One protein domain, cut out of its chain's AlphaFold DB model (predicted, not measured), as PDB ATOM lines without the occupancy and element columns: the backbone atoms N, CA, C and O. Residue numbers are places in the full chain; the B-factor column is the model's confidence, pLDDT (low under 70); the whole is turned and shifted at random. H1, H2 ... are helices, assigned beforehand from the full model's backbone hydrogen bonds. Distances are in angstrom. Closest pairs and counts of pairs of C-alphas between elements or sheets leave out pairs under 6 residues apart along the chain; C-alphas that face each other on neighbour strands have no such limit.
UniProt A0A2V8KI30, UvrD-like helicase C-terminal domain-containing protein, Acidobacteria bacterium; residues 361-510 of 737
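What this domain is: This is residues 361 to 510 of the 737 residues of the protein "UvrD-like helicase C-terminal domain-containing protein" of Acidobacteria bacterium (UniProt A0A2V8KI30). The domain is an oblong, rather thin slab of helices with H1 in its middle, between two groups of helices. On one side H2, H3, H4 and H5 make a loose ring, with H5 folding back from H4 to H1; on the other side H7 and H8 pack on H1 and on each other at a slant, and H6 packs on H7. The printed part has 150 residues with eight named helices, H1 to H8 in chain order, and no named strand; the class is all helix. The whole is compact, with a radius of gyration of the C-alphas of 16.2 A and spans of 49 by 33 by 21 A.

Where its parts are: H1 is residues 363 to 376, 20.3 A long, and begins at C-alpha 363 at (20.590, 34.708, -34.744). H2 is residues 381 to 388, H3 403 to 410 and H4 420 to 426. H5, residues 432 to 446, is 21.0 A long and ends at C-alpha 446 at (12.386, 45.239, -54.026). H6 is residues 452 to 458. H7, residues 467 to 483, is 24.5 A long. H8, residues 493 to 506, is 20.3 A long and ends at C-alpha 506 at (33.887, 40.802, -42.468).

How they stand to each other: H1 is the hub and touches four helices. It touches H2 at a steep tilt of 50 degrees, opposite ways, the closest C-alphas being those of Leu 371 and Val 387, 6.1 A apart. H2 and H3 form a helical hairpin, closest at the C-alphas of Val 385 and Asp 404, 5.7 A. H3 touches H4, at Ala 410 and Leu 423, C-alphas 5.4 A apart. H4 and H5 form a helical hairpin, closest at the C-alphas of Ser 421 and Leu 435, 5.0 A. Residues 442 to 446 of H5 touch residues 374 to 376 of H1, about perpendicular at 77 degrees, with C-alphas 375 and 442 5.2 A apart. H8 touches H1 at a shallow tilt of 28 degrees, opposite ways, closest at the C-alphas of Leu 372 and Arg 497, 6.1 A. Residues 469 to 473 of H7 touch residues 363 to 365 of H1, C-alphas 364 and 469 being closest at 5.8 A. H7 touches H8, at C-alphas 476 and 504, 6.8 A. H6 and H7 form a helical hairpin, with C-alphas 453 and 481 closest at 5.8 A. H1 and H6 are apart. In each of the eight helices every O i to N i+4 pair is within hydrogen-bond range.

The domain as a whole: The C-alphas of Lys 427 and Val 486, the two farthest apart, are 49.0 A from each other. The printed part has no cut. The link H2 to H3, residues 389 to 402, is long. Residues 449 to 450 pair with residues 491 to 492, antiparallel. Mean pLDDT of the printed part is 88.9; residue 510 is under 70.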
ATOM      1  N   ARG A 361      26.896  34.971 -37.444       77.00
ATOM      2  CA  ARG A 361      26.523  33.940 -36.464       77.00
ATOM      3  C   ARG A 361      25.383  34.329 -35.555       77.00
ATOM      4  O   ARG A 361      24.722  33.454 -35.002       77.00
ATOM      5  N   ILE A 362      25.161  35.624 -35.388       82.69
ATOM      6  CA  ILE A 362      24.181  36.132 -34.440       82.69
ATOM      7  C   ILE A 362      22.776  35.833 -34.987       82.69
ATOM      8  O   ILE A 362      22.488  36.238 -36.116       82.69
ATOM      9  N   PRO A 363      21.893  35.141 -34.234       87.12
ATOM     10  CA  PRO A 363      20.590  34.708 -34.744       87.12
ATOM     11  C   PRO A 363      19.752  35.849 -35.324       87.12
ATOM     12  O   PRO A 363      19.156  35.688 -36.389       87.12
ATOM     13  N   PHE A 364      19.763  37.021 -34.680       91.75
ATOM     14  CA  PHE A 364      19.077  38.197 -35.205       91.75
ATOM     15  C   PHE A 364      19.640  38.666 -36.557       91.75
ATOM     16  O   PHE A 364      18.867  38.974 -37.460       91.75
ATOM     17  N   ILE A 365      20.967  38.668 -36.737       91.81
ATOM     18  CA  ILE A 365      21.599  39.040 -38.013       91.81
ATOM     19  C   ILE A 365      21.283  38.005 -39.098       91.81
ATOM     20  O   ILE A 365      20.932  38.396 -40.208       91.81
ATOM     21  N   LYS A 366      21.317  36.701 -38.779       91.62
ATOM     22  CA  LYS A 366      20.889  35.629 -39.703       91.62
ATOM     23  C   LYS A 366      19.446  35.840 -40.165       91.62
ATOM     24  O   LYS A 366      19.163  35.757 -41.355       91.62
ATOM     25  N   TYR A 367      18.543  36.138 -39.230       94.00
ATOM     26  CA  TYR A 367      17.149  36.456 -39.539       94.00
ATOM     27  C   TYR A 367      17.026  37.698 -40.428       94.00
ATOM     28  O   TYR A 367      16.299  37.677 -41.417       94.00
ATOM     29  N   TRP A 368      17.734  38.772 -40.087       93.06
ATOM     30  CA  TRP A 368      17.642  40.036 -40.809       93.06
ATOM     31  C   TRP A 368      18.202  39.914 -42.235       93.06
ATOM     32  O   TRP A 368      17.566  40.380 -43.174       93.06
ATOM     33  N   LEU A 369      19.316  39.198 -42.432       93.31
ATOM     34  CA  LEU A 369      19.825  38.861 -43.766       93.31
ATOM     35  C   LEU A 369      18.852  37.963 -44.539       93.31
ATOM     36  O   LEU A 369      18.581  38.244 -45.701       93.31
ATOM     37  N   ALA A 370      18.247  36.962 -43.890       94.25
ATOM     38  CA  ALA A 370      17.223  36.127 -44.519       94.25
ATOM     39  C   ALA A 370      15.990  36.938 -44.963       94.25
ATOM     40  O   ALA A 370      15.411  36.637 -46.003       94.25
ATOM     41  N   LEU A 371      15.606  37.984 -44.219       94.19
ATOM     42  CA  LEU A 371      14.568  38.928 -44.641       94.19
ATOM     43  C   LEU A 371      14.993  39.703 -45.897       94.19
ATOM     44  O   LEU A 371      14.184  39.851 -46.811       94.19
ATOM     45  N   LEU A 372      16.239  40.184 -45.973       93.94
ATOM     46  CA  LEU A 372      16.708  40.885 -47.171       93.94
ATOM     47  C   LEU A 372      16.824  39.962 -48.389       93.94
ATOM     48  O   LEU A 372      16.501  40.369 -49.505       93.94
ATOM     49  N   ASP A 373      17.276  38.727 -48.183       93.50
ATOM     50  CA  ASP A 373      17.327  37.706 -49.227       93.50
ATOM     51  C   ASP A 373      15.924  37.349 -49.708       93.50
ATOM     52  O   ASP A 373      15.711  37.216 -50.913       93.50
ATOM     53  N   LEU A 374      14.943  37.289 -48.801       94.62
ATOM     54  CA  LEU A 374      13.553  37.035 -49.158       94.62
ATOM     55  C   LEU A 374      13.021  38.078 -50.151       94.62
ATOM     56  O   LEU A 374      12.400  37.689 -51.139       94.62
ATOM     57  N   VAL A 375      13.314  39.367 -49.937       92.81
ATOM     58  CA  VAL A 375      12.906  40.465 -50.836       92.81
ATOM     59  C   VAL A 375      13.426  40.257 -52.264       92.81
ATOM     60  O   VAL A 375      12.688  40.489 -53.212       92.81
ATOM     61  N   ALA A 376      14.676  39.806 -52.421       86.31
ATOM     62  CA  ALA A 376      15.330  39.654 -53.725       86.31
ATOM     63  C   ALA A 376      15.183  38.250 -54.351       86.31
ATOM     64  O   ALA A 376      15.704  38.004 -55.438       86.31
ATOM     65  N   SER A 377      14.529  37.320 -53.655       89.12
ATOM     66  CA  SER A 377      14.355  35.929 -54.085       89.12
ATOM     67  C   SER A 377      13.004  35.697 -54.761       89.12
ATOM     68  O   SER A 377      12.114  36.543 -54.744       89.12
ATOM     69  N   GLU A 378      12.789  34.484 -55.264       89.94
ATOM     70  CA  GLU A 378      11.476  34.014 -55.730       89.94
ATOM     71  C   GLU A 378      10.462  33.808 -54.588       89.94
ATOM     72  O   GLU A 378       9.320  33.423 -54.829       89.94
ATOM     73  N   ARG A 379      10.852  34.097 -53.339       92.88
ATOM     74  CA  ARG A 379      10.030  33.950 -52.132       92.88
ATOM     75  C   ARG A 379       9.502  32.526 -51.987       92.88
ATOM     76  O   ARG A 379       8.312  32.317 -51.804       92.88
ATOM     77  N   SER A 380      10.389  31.535 -52.065       93.56
ATOM     78  CA  SER A 380       9.993  30.140 -51.862       93.56
ATOM     79  C   SER A 380       9.269  29.951 -50.523       93.56
ATOM     80  O   SER A 380       9.521  30.675 -49.550       93.56
ATOM     81  N   ARG A 381       8.392  28.945 -50.449       94.06
ATOM     82  CA  ARG A 381       7.665  28.577 -49.225       94.06
ATOM     83  C   ARG A 381       8.605  28.486 -48.027       94.06
ATOM     84  O   ARG A 381       8.333  29.071 -46.987       94.06
ATOM     85  N   GLU A 382       9.731  27.799 -48.187       93.19
ATOM     86  CA  GLU A 382      10.730  27.610 -47.132       93.19
ATOM     87  C   GLU A 382      11.323  28.934 -46.638       93.19
ATOM     88  O   GLU A 382      11.509  29.115 -45.433       93.19
ATOM     89  N   ALA A 383      11.597  29.881 -47.542       93.06
ATOM     90  CA  ALA A 383      12.116  31.196 -47.185       93.06
ATOM     91  C   ALA A 383      11.063  32.042 -46.448       93.06
ATOM     92  O   ALA A 383      11.372  32.657 -45.424       93.06
ATOM     93  N   LEU A 384       9.807  32.018 -46.911       93.69
ATOM     94  CA  LEU A 384       8.686  32.687 -46.245       93.69
ATOM     95  C   LEU A 384       8.448  32.133 -44.837       93.69
ATOM     96  O   LEU A 384       8.382  32.904 -43.879       93.69
ATOM     97  N   VAL A 385       8.399  30.805 -44.692       93.31
ATOM     98  CA  VAL A 385       8.255  30.130 -43.392       93.31
ATOM     99  C   VAL A 385       9.405  30.498 -42.464       93.31
ATOM    100  O   VAL A 385       9.156  30.848 -41.309       93.31
ATOM    101  N   ARG A 386      10.652  30.471 -42.953       93.12
ATOM    102  CA  ARG A 386      11.851  30.802 -42.167       93.12
ATOM    103  C   ARG A 386      11.785  32.206 -41.570       93.12
ATOM    104  O   ARG A 386      12.155  32.391 -40.412       93.12
ATOM    105  N   VAL A 387      11.322  33.187 -42.344       94.25
ATOM    106  CA  VAL A 387      11.217  34.578 -41.887       94.25
ATOM    107  C   VAL A 387       9.990  34.767 -40.995       94.25
ATOM    108  O   VAL A 387      10.135  35.253 -39.878       94.25
ATOM    109  N   MET A 388       8.801  34.342 -41.423       93.00
ATOM    110  CA  MET A 388       7.556  34.580 -40.676       93.00
ATOM    111  C   MET A 388       7.458  33.789 -39.366       93.00
ATOM    112  O   MET A 388       6.844  34.261 -38.412       93.00
ATOM    113  N   SER A 389       8.081  32.610 -39.292       90.62
ATOM    114  CA  SER A 389       8.090  31.774 -38.078       90.62
ATOM    115  C   SER A 389       9.212  32.146 -37.101       90.62
ATOM    116  O   SER A 389       9.310  31.574 -36.016       90.62
ATOM    117  N   SER A 390      10.079  33.092 -37.469       90.69
ATOM    118  CA  SER A 390      11.166  33.562 -36.614       90.69
ATOM    119  C   SER A 390      10.640  34.279 -35.369       90.69
ATOM    120  O   SER A 390       9.686  35.054 -35.428       90.69
ATOM    121  N   ALA A 391      11.345  34.127 -34.245       88.06
ATOM    122  CA  ALA A 391      11.068  34.875 -33.017       88.06
ATOM    123  C   ALA A 391      11.211  36.404 -33.183       88.06
ATOM    124  O   ALA A 391      10.703  37.163 -32.357       88.06
ATOM    125  N   TYR A 392      11.892  36.851 -34.243       90.62
ATOM    126  CA  TYR A 392      12.135  38.261 -34.554       90.62
ATOM    127  C   TYR A 392      11.097  38.873 -35.514       90.62
ATOM    128  O   TYR A 392      11.133  40.084 -35.752       90.62
ATOM    129  N   PHE A 393      10.172  38.074 -36.060       90.50
ATOM    130  CA  PHE A 393       9.140  38.558 -36.978       90.50
ATOM    131  C   PHE A 393       8.169  39.530 -36.290       90.50
ATOM    132  O   PHE A 393       7.781  39.334 -35.136       90.50
ATOM    133  N   THR A 394       7.796  40.607 -36.991       85.69
ATOM    134  CA  THR A 394       6.899  41.653 -36.474       85.69
ATOM    135  C   THR A 394       5.794  41.965 -37.495       85.69
ATOM    136  O   THR A 394       6.131  42.339 -38.618       85.69
ATOM    137  N   PRO A 395       4.501  41.893 -37.114       85.38
ATOM    138  CA  PRO A 395       3.991  41.587 -35.773       85.38
ATOM    139  C   PRO A 395       4.221  40.124 -35.371       85.38
ATOM    140  O   PRO A 395       4.280  39.235 -36.214       85.38
ATOM    141  N   ARG A 396       4.365  39.869 -34.064       84.06
ATOM    142  CA  ARG A 396       4.610  38.515 -33.554       84.06
ATOM    143  C   ARG A 396       3.371  37.650 -33.784       84.06
ATOM    144  O   ARG A 396       2.305  37.949 -33.247       84.06
ATOM    145  N   LEU A 397       3.524  36.576 -34.556       86.12
ATOM    146  CA  LEU A 397       2.443  35.626 -34.804       86.12
ATOM    147  C   LEU A 397       2.094  34.848 -33.528       86.12
ATOM    148  O   LEU A 397       2.934  34.634 -32.648       86.12
ATOM    149  N   SER A 398       0.834  34.422 -33.422       83.12
ATOM    150  CA  SER A 398       0.399  33.567 -32.317       83.12
ATOM    151  C   SER A 398       1.135  32.221 -32.375       83.12
ATOM    152  O   SER A 398       1.176  31.626 -33.449       83.12
ATOM    153  N   PRO A 399       1.616  31.667 -31.243       79.88
ATOM    154  CA  PRO A 399       2.263  30.350 -31.211       79.88
ATOM    155  C   PRO A 399       1.386  29.198 -31.726       79.88
ATOM    156  O   PRO A 399       1.890  28.121 -32.016       79.88
ATOM    157  N   LYS A 400       0.064  29.405 -31.802       81.50
ATOM    158  CA  LYS A 400      -0.892  28.421 -32.331       81.50
ATOM    159  C   LYS A 400      -0.914  28.366 -33.859       81.50
ATOM    160  O   LYS A 400      -1.498  27.442 -34.418       81.50
ATOM    161  N   ILE A 401      -0.354  29.374 -34.525       83.75
ATOM    162  CA  ILE A 401      -0.364  29.484 -35.978       83.75
ATOM    163  C   ILE A 401       0.920  28.862 -36.517       83.75
ATOM    164  O   ILE A 401       2.008  29.404 -36.343       83.75
ATOM    165  N   ASP A 402       0.767  27.735 -37.202       88.50
ATOM    166  CA  ASP A 402       1.839  27.082 -37.944       88.50
ATOM    167  C   ASP A 402       1.816  27.589 -39.394       88.50
ATOM    168  O   ASP A 402       0.946  27.215 -40.187       88.50
ATOM    169  N   VAL A 403       2.738  28.502 -39.715       90.00
ATOM    170  CA  VAL A 403       2.825  29.140 -41.039       90.00
ATOM    171  C   VAL A 403       3.076  28.100 -42.130       90.00
ATOM    172  O   VAL A 403       2.477  28.193 -43.201       90.00
ATOM    173  N   ASP A 404       3.906  27.092 -41.856       92.31
ATOM    174  CA  ASP A 404       4.247  26.064 -42.839       92.31
ATOM    175  C   ASP A 404       3.021  25.222 -43.188       92.31
ATOM    176  O   ASP A 404       2.665  25.091 -44.360       92.31
ATOM    177  N   ARG A 405       2.269  24.763 -42.178       90.62
ATOM    178  CA  ARG A 405       1.008  24.035 -42.410       90.62
ATOM    179  C   ARG A 405       0.004  24.842 -43.219       90.62
ATOM    180  O   ARG A 405      -0.661  24.278 -44.087       90.62
ATOM    181  N   VAL A 406      -0.124  26.141 -42.944       89.69
ATOM    182  CA  VAL A 406      -1.042  27.009 -43.694       89.69
ATOM    183  C   VAL A 406      -0.610  27.120 -45.154       89.69
ATOM    184  O   VAL A 406      -1.447  26.960 -46.042       89.69
ATOM    185  N   LEU A 407       0.677  27.353 -45.420       92.19
ATOM    186  CA  LEU A 407       1.191  27.483 -46.784       92.19
ATOM    187  C   LEU A 407       1.130  26.156 -47.554       92.19
ATOM    188  O   LEU A 407       0.752  26.157 -48.726       92.19
ATOM    189  N   ILE A 408       1.399  25.023 -46.898       92.50
ATOM    190  CA  ILE A 408       1.221  23.678 -47.465       92.50
ATOM    191  C   ILE A 408      -0.247  23.433 -47.826       92.50
ATOM    192  O   ILE A 408      -0.544  23.044 -48.953       92.50
ATOM    193  N   ALA A 409      -1.179  23.693 -46.904       89.69
ATOM    194  CA  ALA A 409      -2.611  23.493 -47.141       89.69
ATOM    195  C   ALA A 409      -3.171  24.420 -48.236       89.69
ATOM    196  O   ALA A 409      -4.142  24.078 -48.921       89.69
ATOM    197  N   ALA A 410      -2.561  25.594 -48.403       89.06
ATOM    198  CA  ALA A 410      -2.863  26.538 -49.471       89.06
ATOM    199  C   ALA A 410      -2.220  26.152 -50.819       89.06
ATOM    200  O   ALA A 410      -2.643  26.670 -51.852       89.06
ATOM    201  N   GLY A 411      -1.249  25.231 -50.824       90.38
ATOM    202  CA  GLY A 411      -0.512  24.809 -52.016       90.38
ATOM    203  C   GLY A 411       0.510  25.838 -52.503       90.38
ATOM    204  O   GLY A 411       0.770  25.915 -53.700       90.38
ATOM    205  N   TYR A 412       1.052  26.664 -51.604       92.69
ATOM    206  CA  TYR A 412       2.038  27.684 -51.960       92.69
ATOM    207  C   TYR A 412       3.425  27.072 -52.205       92.69
ATOM    208  O   TYR A 412       3.913  26.285 -51.391       92.69
ATOM    209  N   ILE A 413       4.060  27.479 -53.307       90.06
ATOM    210  CA  ILE A 413       5.406  27.049 -53.713       90.06
ATOM    211  C   ILE A 413       6.355  28.252 -53.707       90.06
ATOM    212  O   ILE A 413       7.321  28.261 -52.946       90.06
ATOM    213  N   ASP A 414       6.050  29.274 -54.508       91.31
ATOM    214  CA  ASP A 414       6.815  30.516 -54.657       91.31
ATOM    215  C   ASP A 414       5.931  31.630 -55.260       91.31
ATOM    216  O   ASP A 414       4.759  31.409 -55.592       91.31
ATOM    217  N   ARG A 415       6.489  32.839 -55.421       86.06
ATOM    218  CA  ARG A 415       5.768  34.001 -55.971       86.06
ATOM    219  C   ARG A 415       5.477  33.928 -57.471       86.06
ATOM    220  O   ARG A 415       4.573  34.627 -57.924       86.06
ATOM    221  N   ASN A 416       6.245  33.149 -58.232       88.88
ATOM    222  CA  ASN A 416       6.110  33.047 -59.687       88.88
ATOM    223  C   ASN A 416       4.850  32.256 -60.066       88.88
ATOM    224  O   ASN A 416       4.287  32.468 -61.138       88.88
ATOM    225  N   HIS A 417       4.381  31.384 -59.171       86.56
ATOM    226  CA  HIS A 417       3.121  30.666 -59.329       86.56
ATOM    227  C   HIS A 417       1.917  31.551 -58.981       86.56
ATOM    228  O   HIS A 417       1.124  31.894 -59.853       86.56
ATOM    229  N   LEU A 418       1.755  31.911 -57.704       88.25
ATOM    230  CA  LEU A 418       0.654  32.729 -57.179       88.25
ATOM    231  C   LEU A 418       1.085  33.345 -55.843       88.25
ATOM    232  O   LEU A 418       1.817  32.717 -55.087       88.25
ATOM    233  N   ARG A 419       0.574  34.536 -55.504       91.81
ATOM    234  CA  ARG A 419       0.819  35.165 -54.190       91.81
ATOM    235  C   ARG A 419       0.332  34.284 -53.037       91.81
ATOM    236  O   ARG A 419      -0.760  33.708 -53.108       91.81
ATOM    237  N   ALA A 420       1.104  34.235 -51.951       91.31
ATOM    238  CA  ALA A 420       0.764  33.461 -50.761       91.31
ATOM    239  C   ALA A 420      -0.524  33.985 -50.113       91.31
ATOM    240  O   ALA A 420      -1.385  33.193 -49.723       91.31
ATOM    241  N   SER A 421      -0.698  35.312 -50.068       93.00
ATOM    242  CA  SER A 421      -1.923  35.963 -49.582       93.00
ATOM    243  C   SER A 421      -3.170  35.521 -50.355       93.00
ATOM    244  O   SER A 421      -4.166  35.138 -49.744       93.00
ATOM    245  N   HIS A 422      -3.112  35.475 -51.690       92.19
ATOM    246  CA  HIS A 422      -4.236  35.040 -52.527       92.19
ATOM    247  C   HIS A 422      -4.627  33.575 -52.282       92.19
ATOM    248  O   HIS A 422      -5.816  33.247 -52.239       92.19
ATOM    249  N   LEU A 423      -3.650  32.679 -52.116       91.12
ATOM    250  CA  LEU A 423      -3.921  31.267 -51.828       91.12
ATOM    251  C   LEU A 423      -4.476  31.071 -50.411       91.12
ATOM    252  O   LEU A 423      -5.429  30.312 -50.220       91.12
ATOM    253  N   ALA A 424      -3.939  31.799 -49.431       90.31
ATOM    254  CA  ALA A 424      -4.435  31.799 -48.059       90.31
ATOM    255  C   ALA A 424      -5.874  32.344 -47.964       90.31
ATOM    256  O   ALA A 424      -6.697  31.772 -47.239       90.31
ATOM    257  N   ALA A 425      -6.207  33.371 -48.757       91.00
ATOM    258  CA  ALA A 425      -7.548  33.943 -48.848       91.00
ATOM    259  C   ALA A 425      -8.576  32.916 -49.342       91.00
ATOM    260  O   ALA A 425      -9.628  32.751 -48.731       91.00
ATOM    261  N   ARG A 426      -8.250  32.147 -50.394       91.00
ATOM    262  CA  ARG A 426      -9.130  31.086 -50.937       91.00
ATOM    263  C   ARG A 426      -9.464  29.994 -49.920       91.00
ATOM    264  O   ARG A 426     -10.476  29.314 -50.062       91.00
ATOM    265  N   LYS A 427      -8.605  29.799 -48.920       88.31
ATOM    266  CA  LYS A 427      -8.779  28.822 -47.839       88.31
ATOM    267  C   LYS A 427      -9.325  29.448 -46.549       88.31
ATOM    268  O   LYS A 427      -9.388  28.750 -45.542       88.31
ATOM    269  N   ASN A 428      -9.722  30.727 -46.568       86.62
ATOM    270  CA  ASN A 428     -10.192  31.488 -45.404       86.62
ATOM    271  C   ASN A 428      -9.224  31.427 -44.205       86.62
ATOM    272  O   ASN A 428      -9.642  31.308 -43.054       86.62
ATOM    273  N   SER A 429      -7.916  31.485 -44.470       87.88
ATOM    274  CA  SER A 429      -6.902  31.459 -43.414       87.88
ATOM    275  C   SER A 429      -6.888  32.760 -42.607       87.88
ATOM    276  O   SER A 429      -7.001  33.854 -43.164       87.88
ATOM    277  N   SER A 430      -6.641  32.658 -41.298       86.12
ATOM    278  CA  SER A 430      -6.420  33.819 -40.426       86.12
ATOM    279  C   SER A 430      -5.107  34.558 -40.715       86.12
ATOM    280  O   SER A 430      -4.917  35.666 -40.223       86.12
ATOM    281  N   LEU A 431      -4.190  33.953 -41.485       88.69
ATOM    282  CA  LEU A 431      -2.909  34.558 -41.875       88.69
ATOM    283  C   LEU A 431      -2.997  35.478 -43.096       88.69
ATOM    284  O   LEU A 431      -2.057  36.228 -43.342       88.69
ATOM    285  N   THR A 432      -4.097  35.443 -43.850       90.94
ATOM    286  CA  THR A 432      -4.277  36.224 -45.082       90.94
ATOM    287  C   THR A 432      -3.911  37.712 -44.950       90.94
ATOM    288  O   THR A 432      -3.078  38.158 -45.738       90.94
ATOM    289  N   PRO A 433      -4.428  38.485 -43.967       91.31
ATOM    290  CA  PRO A 433      -4.123  39.918 -43.879       91.31
ATOM    291  C   PRO A 433      -2.656  40.202 -43.524       91.31
ATOM    292  O   PRO A 433      -2.102  41.228 -43.916       91.31
ATOM    293  N   GLU A 434      -2.011  39.300 -42.780       91.75
ATOM    294  CA  GLU A 434      -0.594  39.421 -42.433       91.75
ATOM    295  C   GLU A 434       0.304  39.076 -43.625       91.75
ATOM    296  O   GLU A 434       1.282  39.778 -43.871       91.75
ATOM    297  N   LEU A 435      -0.058  38.047 -44.401       93.00
ATOM    298  CA  LEU A 435       0.618  37.702 -45.652       93.00
ATOM    299  C   LEU A 435       0.514  38.835 -46.670       93.00
ATOM    300  O   LEU A 435       1.522  39.201 -47.259       93.00
ATOM    301  N   GLU A 436      -0.669  39.425 -46.839       94.31
ATOM    302  CA  GLU A 436      -0.885  40.537 -47.769       94.31
ATOM    303  C   GLU A 436      -0.038  41.759 -47.389       94.31
ATOM    304  O   GLU A 436       0.707  42.285 -48.217       94.31
ATOM    305  N   ARG A 437      -0.064  42.162 -46.110       93.94
ATOM    306  CA  ARG A 437       0.761  43.270 -45.606       93.94
ATOM    307  C   ARG A 437       2.253  43.000 -45.793       93.94
ATOM    308  O   ARG A 437       3.003  43.910 -46.149       93.94
ATOM    309  N   PHE A 438       2.692  41.774 -45.511       93.94
ATOM    310  CA  PHE A 438       4.098  41.410 -45.605       93.94
ATOM    311  C   PHE A 438       4.567  41.337 -47.059       93.94
ATOM    312  O   PHE A 438       5.593  41.927 -47.381       93.94
ATOM    313  N   GLU A 439       3.804  40.709 -47.955       94.12
ATOM    314  CA  GLU A 439       4.111  40.672 -49.390       94.12
ATOM    315  C   GLU A 439       4.159  42.079 -49.999       94.12
ATOM    316  O   GLU A 439       5.087  42.363 -50.754       94.12
ATOM    317  N   GLN A 440       3.242  42.979 -49.619       94.06
ATOM    318  CA  GLN A 440       3.286  44.380 -50.053       94.06
ATOM    319  C   GLN A 440       4.562  45.084 -49.573       94.06
ATOM    320  O   GLN A 440       5.222  45.773 -50.343       94.06
ATOM    321  N   PHE A 441       4.953  44.878 -48.312       93.19
ATOM    322  CA  PHE A 441       6.205  45.422 -47.784       93.19
ATOM    323  C   PHE A 441       7.439  44.906 -48.542       93.19
ATOM    324  O   PHE A 441       8.366  45.684 -48.782       93.19
ATOM    325  N   LEU A 442       7.460  43.620 -48.918       93.62
ATOM    326  CA  LEU A 442       8.541  43.039 -49.721       93.62
ATOM    327  C   LEU A 442       8.588  43.671 -51.122       93.62
ATOM    328  O   LEU A 442       9.666  44.059 -51.566       93.62
ATOM    329  N   ASP A 443       7.436  43.829 -51.782       92.75
ATOM    330  CA  ASP A 443       7.337  44.477 -53.099       92.75
ATOM    331  C   ASP A 443       7.828  45.931 -53.051       92.75
ATOM    332  O   ASP A 443       8.661  46.344 -53.859       92.75
ATOM    333  N   ASP A 444       7.376  46.699 -52.056       93.19
ATOM    334  CA  ASP A 444       7.763  48.102 -51.893       93.19
ATOM    335  C   ASP A 444       9.264  48.285 -51.620       93.19
ATOM    336  O   ASP A 444       9.789  49.389 -51.788       93.19
ATOM    337  N   LEU A 445       9.950  47.257 -51.113       93.25
ATOM    338  CA  LEU A 445      11.398  47.276 -50.913       93.25
ATOM    339  C   LEU A 445      12.148  46.875 -52.179       93.25
ATOM    340  O   LEU A 445      13.096  47.570 -52.545       93.25
ATOM    341  N   GLU A 446      11.723  45.802 -52.845       91.94
ATOM    342  CA  GLU A 446      12.386  45.239 -54.026       91.94
ATOM    343  C   GLU A 446      12.550  46.270 -55.147       91.94
ATOM    344  O   GLU A 446      13.631  46.392 -55.722       91.94
ATOM    345  N   TYR A 447      11.506  47.064 -55.400       89.19
ATOM    346  CA  TYR A 447      11.501  48.085 -56.453       89.19
ATOM    347  C   TYR A 447      11.984  49.463 -55.989       89.19
ATOM    348  O   TYR A 447      11.938  50.427 -56.756       89.19
ATOM    349  N   SER A 448      12.439  49.592 -54.741       92.56
ATOM    350  CA  SER A 448      12.877  50.880 -54.214       92.56
ATOM    351  C   SER A 448      14.354  51.168 -54.488       92.56
ATOM    352  O   SER A 448      15.223  50.295 -54.409       92.56
ATOM    353  N   THR A 449      14.627  52.444 -54.754       93.12
ATOM    354  CA  THR A 449      15.971  53.000 -54.928       93.12
ATOM    355  C   THR A 449      16.130  54.120 -53.913       93.12
ATOM    356  O   THR A 449      15.412  55.114 -53.967       93.12
ATOM    357  N   ASN A 450      17.019  53.928 -52.942       91.00
ATOM    358  CA  ASN A 450      17.174  54.811 -51.784       91.00
ATOM    359  C   ASN A 450      18.638  54.883 -51.348       91.00
ATOM    360  O   ASN A 450      19.467  54.078 -51.762       91.00
ATOM    361  N   THR A 451      18.975  55.839 -50.486       91.69
ATOM    362  CA  THR A 451      20.295  55.861 -49.840       91.69
ATOM    363  C   THR A 451      20.417  54.731 -48.812       91.69
ATOM    364  O   THR A 451      19.417  54.256 -48.267       91.69
ATOM    365  N   VAL A 452      21.651  54.319 -48.501       89.94
ATOM    366  CA  VAL A 452      21.933  53.279 -47.489       89.94
ATOM    367  C   VAL A 452      21.310  53.636 -46.131       89.94
ATOM    368  O   VAL A 452      20.670  52.796 -45.500       89.94
ATOM    369  N   ILE A 453      21.401  54.905 -45.727       90.00
ATOM    370  CA  ILE A 453      20.830  55.423 -44.472       90.00
ATOM    371  C   ILE A 453      19.293  55.364 -44.486       90.00
ATOM    372  O   ILE A 453      18.669  55.012 -43.479       90.00
ATOM    373  N   ALA A 454      18.657  55.665 -45.622       90.88
ATOM    374  CA  ALA A 454      17.204  55.580 -45.754       90.88
ATOM    375  C   ALA A 454      16.708  54.125 -45.673       90.88
ATOM    376  O   ALA A 454      15.726  53.850 -44.977       90.88
ATOM    377  N   PHE A 455      17.419  53.177 -46.295       92.62
ATOM    378  CA  PHE A 455      17.143  51.747 -46.121       92.62
ATOM    379  C   PHE A 455      17.313  51.303 -44.668       92.62
ATOM    380  O   PHE A 455      16.419  50.657 -44.120       92.62
ATOM    381  N   LEU A 456      18.412  51.699 -44.020       90.12
ATOM    382  CA  LEU A 456      18.679  51.379 -42.619       90.12
ATOM    383  C   LEU A 456      17.584  51.922 -41.689       90.12
ATOM    384  O   LEU A 456      17.159  51.228 -40.769       90.12
ATOM    385  N   SER A 457      17.091  53.134 -41.948       90.56
ATOM    386  CA  SER A 457      15.994  53.752 -41.191       90.56
ATOM    387  C   SER A 457      14.669  53.002 -41.374       90.56
ATOM    388  O   SER A 457      13.921  52.812 -40.416       90.56
ATOM    389  N   ARG A 458      14.387  52.524 -42.594       89.94
ATOM    390  CA  ARG A 458      13.177  51.747 -42.911       89.94
ATOM    391  C   ARG A 458      13.204  50.333 -42.317       89.94
ATOM    392  O   ARG A 458      12.152  49.809 -41.959       89.94
ATOM    393  N   LEU A 459      14.390  49.737 -42.201       88.56
ATOM    394  CA  LEU A 459      14.621  48.354 -41.764       88.56
ATOM    395  C   LEU A 459      15.011  48.222 -40.282       88.56
ATOM    396  O   LEU A 459      15.505  47.168 -39.870       88.56
ATOM    397  N   GLN A 460      14.793  49.267 -39.476       85.38
ATOM    398  CA  GLN A 460      15.083  49.234 -38.042       85.38
ATOM    399  C   GLN A 460      14.298  48.118 -37.328       85.38
ATOM    400  O   GLN A 460      13.094  47.951 -37.568       85.38
ATOM    401  N   PRO A 461      14.935  47.376 -36.403       85.50
ATOM    402  CA  PRO A 461      14.254  46.377 -35.599       85.50
ATOM    403  C   PRO A 461      13.166  47.025 -34.743       85.50
ATOM    404  O   PRO A 461      13.426  47.919 -33.944       85.50
ATOM    405  N   ARG A 462      11.939  46.516 -34.875       80.12
ATOM    406  CA  ARG A 462      10.788  46.899 -34.034       80.12
ATOM    407  C   ARG A 462      10.569  45.954 -32.845       80.12
ATOM    408  O   ARG A 462       9.642  46.139 -32.065       80.12
ATOM    409  N   THR A 463      11.409  44.931 -32.729       80.56
ATOM    410  CA  THR A 463      11.337  43.853 -31.735       80.56
ATOM    411  C   THR A 463      12.313  44.091 -30.577       80.56
ATOM    412  O   THR A 463      13.358  44.724 -30.738       80.56
ATOM    413  N   LEU A 464      11.972  43.578 -29.389       81.31
ATOM    414  CA  LEU A 464      12.853  43.592 -28.225       81.31
ATOM    415  C   LEU A 464      14.003  42.603 -28.432       81.31
ATOM    416  O   LEU A 464      13.827  41.389 -28.363       81.31
ATOM    417  N   LEU A 465      15.195  43.147 -28.657       85.12
ATOM    418  CA  LEU A 465      16.416  42.372 -28.826       85.12
ATOM    419  C   LEU A 465      17.084  42.072 -27.483       85.12
ATOM    420  O   LEU A 465      17.137  42.931 -26.589       85.12
ATOM    421  N   THR A 466      17.665  40.873 -27.390       83.12
ATOM    422  CA  THR A 466      18.622  40.527 -26.334       83.12
ATOM    423  C   THR A 466      19.806  41.500 -26.358       83.12
ATOM    424  O   THR A 466      20.054  42.174 -27.361       83.12
ATOM    425  N   GLN A 467      20.570  41.594 -25.265       78.19
ATOM    426  CA  GLN A 467      21.746  42.474 -25.224       78.19
ATOM    427  C   GLN A 467      22.741  42.153 -26.354       78.19
ATOM    428  O   GLN A 467      23.251  43.066 -27.003       78.19
ATOM    429  N   ARG A 468      22.960  40.860 -26.623       75.56
ATOM    430  CA  ARG A 468      23.839  40.372 -27.689       75.56
ATOM    431  C   ARG A 468      23.335  40.775 -29.075       75.56
ATOM    432  O   ARG A 468      24.099  41.337 -29.853       75.56
ATOM    433  N   ASP A 469      22.054  40.540 -29.362       85.75
ATOM    434  CA  ASP A 469      21.454  40.891 -30.655       85.75
ATOM    435  C   ASP A 469      21.468  42.408 -30.891       85.75
ATOM    436  O   ASP A 469      21.769  42.867 -31.992       85.75
ATOM    437  N   ARG A 470      21.211  43.202 -29.843       87.25
ATOM    438  CA  ARG A 470      21.256  44.668 -29.903       87.25
ATOM    439  C   ARG A 470      22.660  45.184 -30.196       87.25
ATOM    440  O   ARG A 470      22.811  46.104 -30.994       87.25
ATOM    441  N   GLN A 471      23.679  44.599 -29.568       84.31
ATOM    442  CA  GLN A 471      25.068  44.964 -29.829       84.31
ATOM    443  C   GLN A 471      25.476  44.602 -31.261       84.31
ATOM    444  O   GLN A 471      26.137  45.398 -31.921       84.31
ATOM    445  N   ALA A 472      25.047  43.442 -31.761       86.75
ATOM    446  CA  ALA A 472      25.315  43.039 -33.135       86.75
ATOM    447  C   ALA A 472      24.645  43.939 -34.167       86.75
ATOM    448  O   ALA A 472      25.295  44.373 -35.117       86.75
ATOM    449  N   TRP A 473      23.375  44.280 -33.940       91.44
ATOM    450  CA  TRP A 473      22.679  45.264 -34.758       91.44
ATOM    451  C   TRP A 473      23.391  46.612 -34.740       91.44
ATOM    452  O   TRP A 473      23.582  47.200 -35.794       91.44
ATOM    453  N   ARG A 474      23.828  47.077 -33.564       90.69
ATOM    454  CA  ARG A 474      24.550  48.342 -33.425       90.69
ATOM    455  C   ARG A 474      25.830  48.365 -34.259       90.69
ATOM    456  O   ARG A 474      26.007  49.303 -35.020       90.69
ATOM    457  N   VAL A 475      26.665  47.326 -34.174       90.19
ATOM    458  CA  VAL A 475      27.899  47.234 -34.977       90.19
ATOM    459  C   VAL A 475      27.587  47.251 -36.476       90.19
ATOM    460  O   VAL A 475      28.262  47.948 -37.227       90.19
ATOM    461  N   LEU A 476      26.563  46.515 -36.923       91.75
ATOM    462  CA  LEU A 476      26.168  46.514 -38.334       91.75
ATOM    463  C   LEU A 476      25.617  47.877 -38.779       91.75
ATOM    464  O   LEU A 476      25.973  48.365 -39.845       91.75
ATOM    465  N   ALA A 477      24.753  48.486 -37.969       92.06
ATOM    466  CA  ALA A 477      24.112  49.761 -38.260       92.06
ATOM    467  C   ALA A 477      25.122  50.915 -38.285       92.06
ATOM    468  O   ALA A 477      25.061  51.725 -39.199       92.06
ATOM    469  N   GLU A 478      26.069  50.964 -37.342       92.06
ATOM    470  CA  GLU A 478      27.162  51.948 -37.324       92.06
ATOM    471  C   GLU A 478      28.039  51.822 -38.588       92.06
ATOM    472  O   GLU A 478      28.395  52.829 -39.197       92.06
ATOM    473  N   GLU A 479      28.334  50.598 -39.045       91.94
ATOM    474  CA  GLU A 479      29.077  50.378 -40.296       91.94
ATOM    475  C   GLU A 479      28.281  50.802 -41.539       91.94
ATOM    476  O   GLU A 479      28.835  51.440 -42.434       91.94
ATOM    477  N   LEU A 480      26.988  50.477 -41.609       92.06
ATOM    478  CA  LEU A 480      26.118  50.878 -42.722       92.06
ATOM    479  C   LEU A 480      25.866  52.390 -42.758       92.06
ATOM    480  O   LEU A 480      25.772  52.969 -43.838       92.06
ATOM    481  N   ASP A 481      25.771  53.035 -41.599       91.81
ATOM    482  CA  ASP A 481      25.671  54.490 -41.499       91.81
ATOM    483  C   ASP A 481      26.959  55.152 -42.010       91.81
ATOM    484  O   ASP A 481      26.913  56.031 -42.873       91.81
ATOM    485  N   ALA A 482      28.125  54.636 -41.597       91.75
ATOM    486  CA  ALA A 482      29.425  55.114 -42.065       91.75
ATOM    487  C   ALA A 482      29.600  54.975 -43.590       91.75
ATOM    488  O   ALA A 482      30.202  55.847 -44.225       91.75
ATOM    489  N   VAL A 483      29.056  53.920 -44.204       91.69
ATOM    490  CA  VAL A 483      29.045  53.730 -45.668       91.69
ATOM    491  C   VAL A 483      28.358  54.887 -46.400       91.69
ATOM    492  O   VAL A 483      28.766  55.226 -47.513       91.69
ATOM    493  N   GLY A 484      27.370  55.538 -45.780       85.75
ATOM    494  CA  GLY A 484      26.679  56.691 -46.359       85.75
ATOM    495  C   GLY A 484      27.608  57.854 -46.730       85.75
ATOM    496  O   GLY A 484      27.277  58.621 -47.624       85.75
ATOM    497  N   ALA A 485      28.787  57.957 -46.107       85.31
ATOM    498  CA  ALA A 485      29.788  58.975 -46.432       85.31
ATOM    499  C   ALA A 485      30.562  58.710 -47.738       85.31
ATOM    500  O   ALA A 485      31.296  59.585 -48.190       85.31
ATOM    501  N   VAL A 486      30.458  57.503 -48.306       87.06
ATOM    502  CA  VAL A 486      31.262  57.078 -49.467       87.06
ATOM    503  C   VAL A 486      30.409  56.621 -50.652       87.06
ATOM    504  O   VAL A 486      30.867  56.619 -51.792       87.06
ATOM    505  N   CYS A 487      29.157  56.238 -50.408       83.25
ATOM    506  CA  CYS A 487      28.192  55.971 -51.467       83.25
ATOM    507  C   CYS A 487      27.490  57.267 -51.896       83.25
ATOM    508  O   CYS A 487      26.572  57.730 -51.218       83.25
ATOM    509  N   ASP A 488      27.878  57.806 -53.054       70.19
ATOM    510  CA  ASP A 488      27.207  58.955 -53.661       70.19
ATOM    511  C   ASP A 488      25.891  58.530 -54.338       70.19
ATOM    512  O   ASP A 488      25.884  57.843 -55.359       70.19
ATOM    513  N   GLY A 489      24.763  58.980 -53.786       81.88
ATOM    514  CA  GLY A 489      23.443  58.841 -54.407       81.88
ATOM    515  C   GLY A 489      22.648  57.590 -54.004       81.88
ATOM    516  O   GLY A 489      23.051  56.814 -53.135       81.88
ATOM    517  N   PRO A 490      21.441  57.428 -54.570       88.81
ATOM    518  CA  PRO A 490      20.558  56.330 -54.217       88.81
ATOM    519  C   PRO A 490      21.012  55.027 -54.889       88.81
ATOM    520  O   PRO A 490      21.380  55.008 -56.062       88.81
ATOM    521  N   VAL A 491      20.943  53.924 -54.147       90.56
ATOM    522  CA  VAL A 491      21.286  52.577 -54.611       90.56
ATOM    523  C   VAL A 491      20.023  51.716 -54.738       90.56
ATOM    524  O   VAL A 491      19.085  51.886 -53.950       90.56
ATOM    525  N   PRO A 492      19.956  50.779 -55.699       92.12
ATOM    526  CA  PRO A 492      18.892  49.781 -55.736       92.12
ATOM    527  C   PRO A 492      18.960  48.851 -54.520       92.12
ATOM    528  O   PRO A 492      20.049  48.522 -54.036       92.12
ATOM    529  N   PHE A 493      17.810  48.337 -54.076       92.94
ATOM    530  CA  PHE A 493      17.748  47.405 -52.944       92.94
ATOM    531  C   PHE A 493      18.673  46.185 -53.110       92.94
ATOM    532  O   PHE A 493      19.334  45.770 -52.159       92.94
ATOM    533  N   ALA A 494      18.791  45.635 -54.324       89.69
ATOM    534  CA  ALA A 494      19.667  44.494 -54.598       89.69
ATOM    535  C   ALA A 494      21.146  44.777 -54.267       89.69
ATOM    536  O   ALA A 494      21.841  43.904 -53.739       89.69
ATOM    537  N   GLN A 495      21.617  45.999 -54.537       88.19
ATOM    538  CA  GLN A 495      22.975  46.429 -54.209       88.19
ATOM    539  C   GLN A 495      23.135  46.640 -52.699       88.19
ATOM    540  O   GLN A 495      24.108  46.155 -52.125       88.19
ATOM    541  N   PHE A 496      22.157  47.281 -52.046       91.44
ATOM    542  CA  PHE A 496      22.128  47.437 -50.586       91.44
ATOM    543  C   PHE A 496      22.178  46.081 -49.860       91.44
ATOM    544  O   PHE A 496      22.982  45.896 -48.943       91.44
ATOM    545  N   ARG A 497      21.378  45.101 -50.303       91.94
ATOM    546  CA  ARG A 497      21.380  43.730 -49.769       91.94
ATOM    547  C   ARG A 497      22.757  43.087 -49.892       91.94
ATOM    548  O   ARG A 497      23.284  42.585 -48.900       91.94
ATOM    549  N   LYS A 498      23.338  43.106 -51.098       88.69
ATOM    550  CA  LYS A 498      24.652  42.502 -51.362       88.69
ATOM    551  C   LYS A 498      25.727  43.122 -50.470       88.69
ATOM    552  O   LYS A 498      26.426  42.391 -49.775       88.69
ATOM    553  N   LEU A 499      25.795  44.454 -50.435       88.81
ATOM    554  CA  LEU A 499      26.746  45.184 -49.602       88.81
ATOM    555  C   LEU A 499      26.589  44.819 -48.125       88.81
ATOM    556  O   LEU A 499      27.572  44.540 -47.447       88.81
ATOM    557  N   THR A 500      25.354  44.754 -47.629       90.19
ATOM    558  CA  THR A 500      25.126  44.448 -46.216       90.19
ATOM    559  C   THR A 500      25.537  43.022 -45.848       90.19
ATOM    560  O   THR A 500      26.121  42.807 -44.786       90.19
ATOM    561  N   SER A 501      25.288  42.052 -46.733       89.25
ATOM    562  CA  SER A 501      25.754  40.675 -46.544       89.25
ATOM    563  C   SER A 501      27.284  40.591 -46.503       89.25
ATOM    564  O   SER A 501      27.833  39.876 -45.667       89.25
ATOM    565  N   GLU A 502      27.980  41.326 -47.375       87.50
ATOM    566  CA  GLU A 502      29.449  41.370 -47.403       87.50
ATOM    567  C   GLU A 502      30.016  42.029 -46.135       87.50
ATOM    568  O   GLU A 502      30.933  41.487 -45.516       87.50
ATOM    569  N   ILE A 503      29.425  43.140 -45.679       88.50
ATOM    570  CA  ILE A 503      29.810  43.816 -44.428       88.50
ATOM    571  C   ILE A 503      29.619  42.888 -43.227       88.50
ATOM    572  O   ILE A 503      30.515  42.759 -42.394       88.50
ATOM    573  N   ALA A 504      28.481  42.198 -43.143       86.69
ATOM    574  CA  ALA A 504      28.234  41.242 -42.070       86.69
ATOM    575  C   ALA A 504      29.250  40.082 -42.074       86.69
ATOM    576  O   ALA A 504      29.579  39.560 -41.010       86.69
ATOM    577  N   GLY A 505      29.778  39.705 -43.243       83.06
ATOM    578  CA  GLY A 505      30.802  38.668 -43.384       83.06
ATOM    579  C   GLY A 505      32.189  39.050 -42.869       83.06
ATOM    580  O   GLY A 505      32.919  38.174 -42.417       83.06
ATOM    581  N   VAL A 506      32.549  40.336 -42.892       80.88
ATOM    582  CA  VAL A 506      33.887  40.802 -42.468       80.88
ATOM    583  C   VAL A 506      33.916  41.374 -41.056       80.88
ATOM    584  O   VAL A 506      34.986  41.627 -40.505       80.88
ATOM    585  N   ARG A 507      32.745  41.635 -40.472       82.88
ATOM    586  CA  ARG A 507      32.622  42.254 -39.154       82.88
ATOM    587  C   ARG A 507      32.366  41.215 -38.083       82.88
ATOM    588  O   ARG A 507      31.580  40.280 -38.238       82.88
ATOM    589  N   THR A 508      32.981  41.462 -36.942       74.88
ATOM    590  CA  THR A 508      32.752  40.714 -35.721       74.88
ATOM    591  C   THR A 508      32.142  41.631 -34.666       74.88
ATOM    592  O   THR A 508      32.243  42.856 -34.729       74.88
ATOM    593  N   VAL A 509      31.454  41.034 -33.704       72.38
ATOM    594  CA  VAL A 509      31.007  41.692 -32.481       72.38
ATOM    595  C   VAL A 509      31.845  41.151 -31.362       72.38
ATOM    596  O   VAL A 509      31.846  39.939 -31.136       72.38
ATOM    597  N   ASP A 510      32.507  42.042 -30.636       59.62
ATOM    598  CA  ASP A 510      33.161  41.676 -29.393       59.62
ATOM    599  C   ASP A 510      32.168  40.907 -28.529       59.62
ATOM    600  O   ASP A 510      31.129  41.428 -28.109       59.62
TER     601      ASP A 510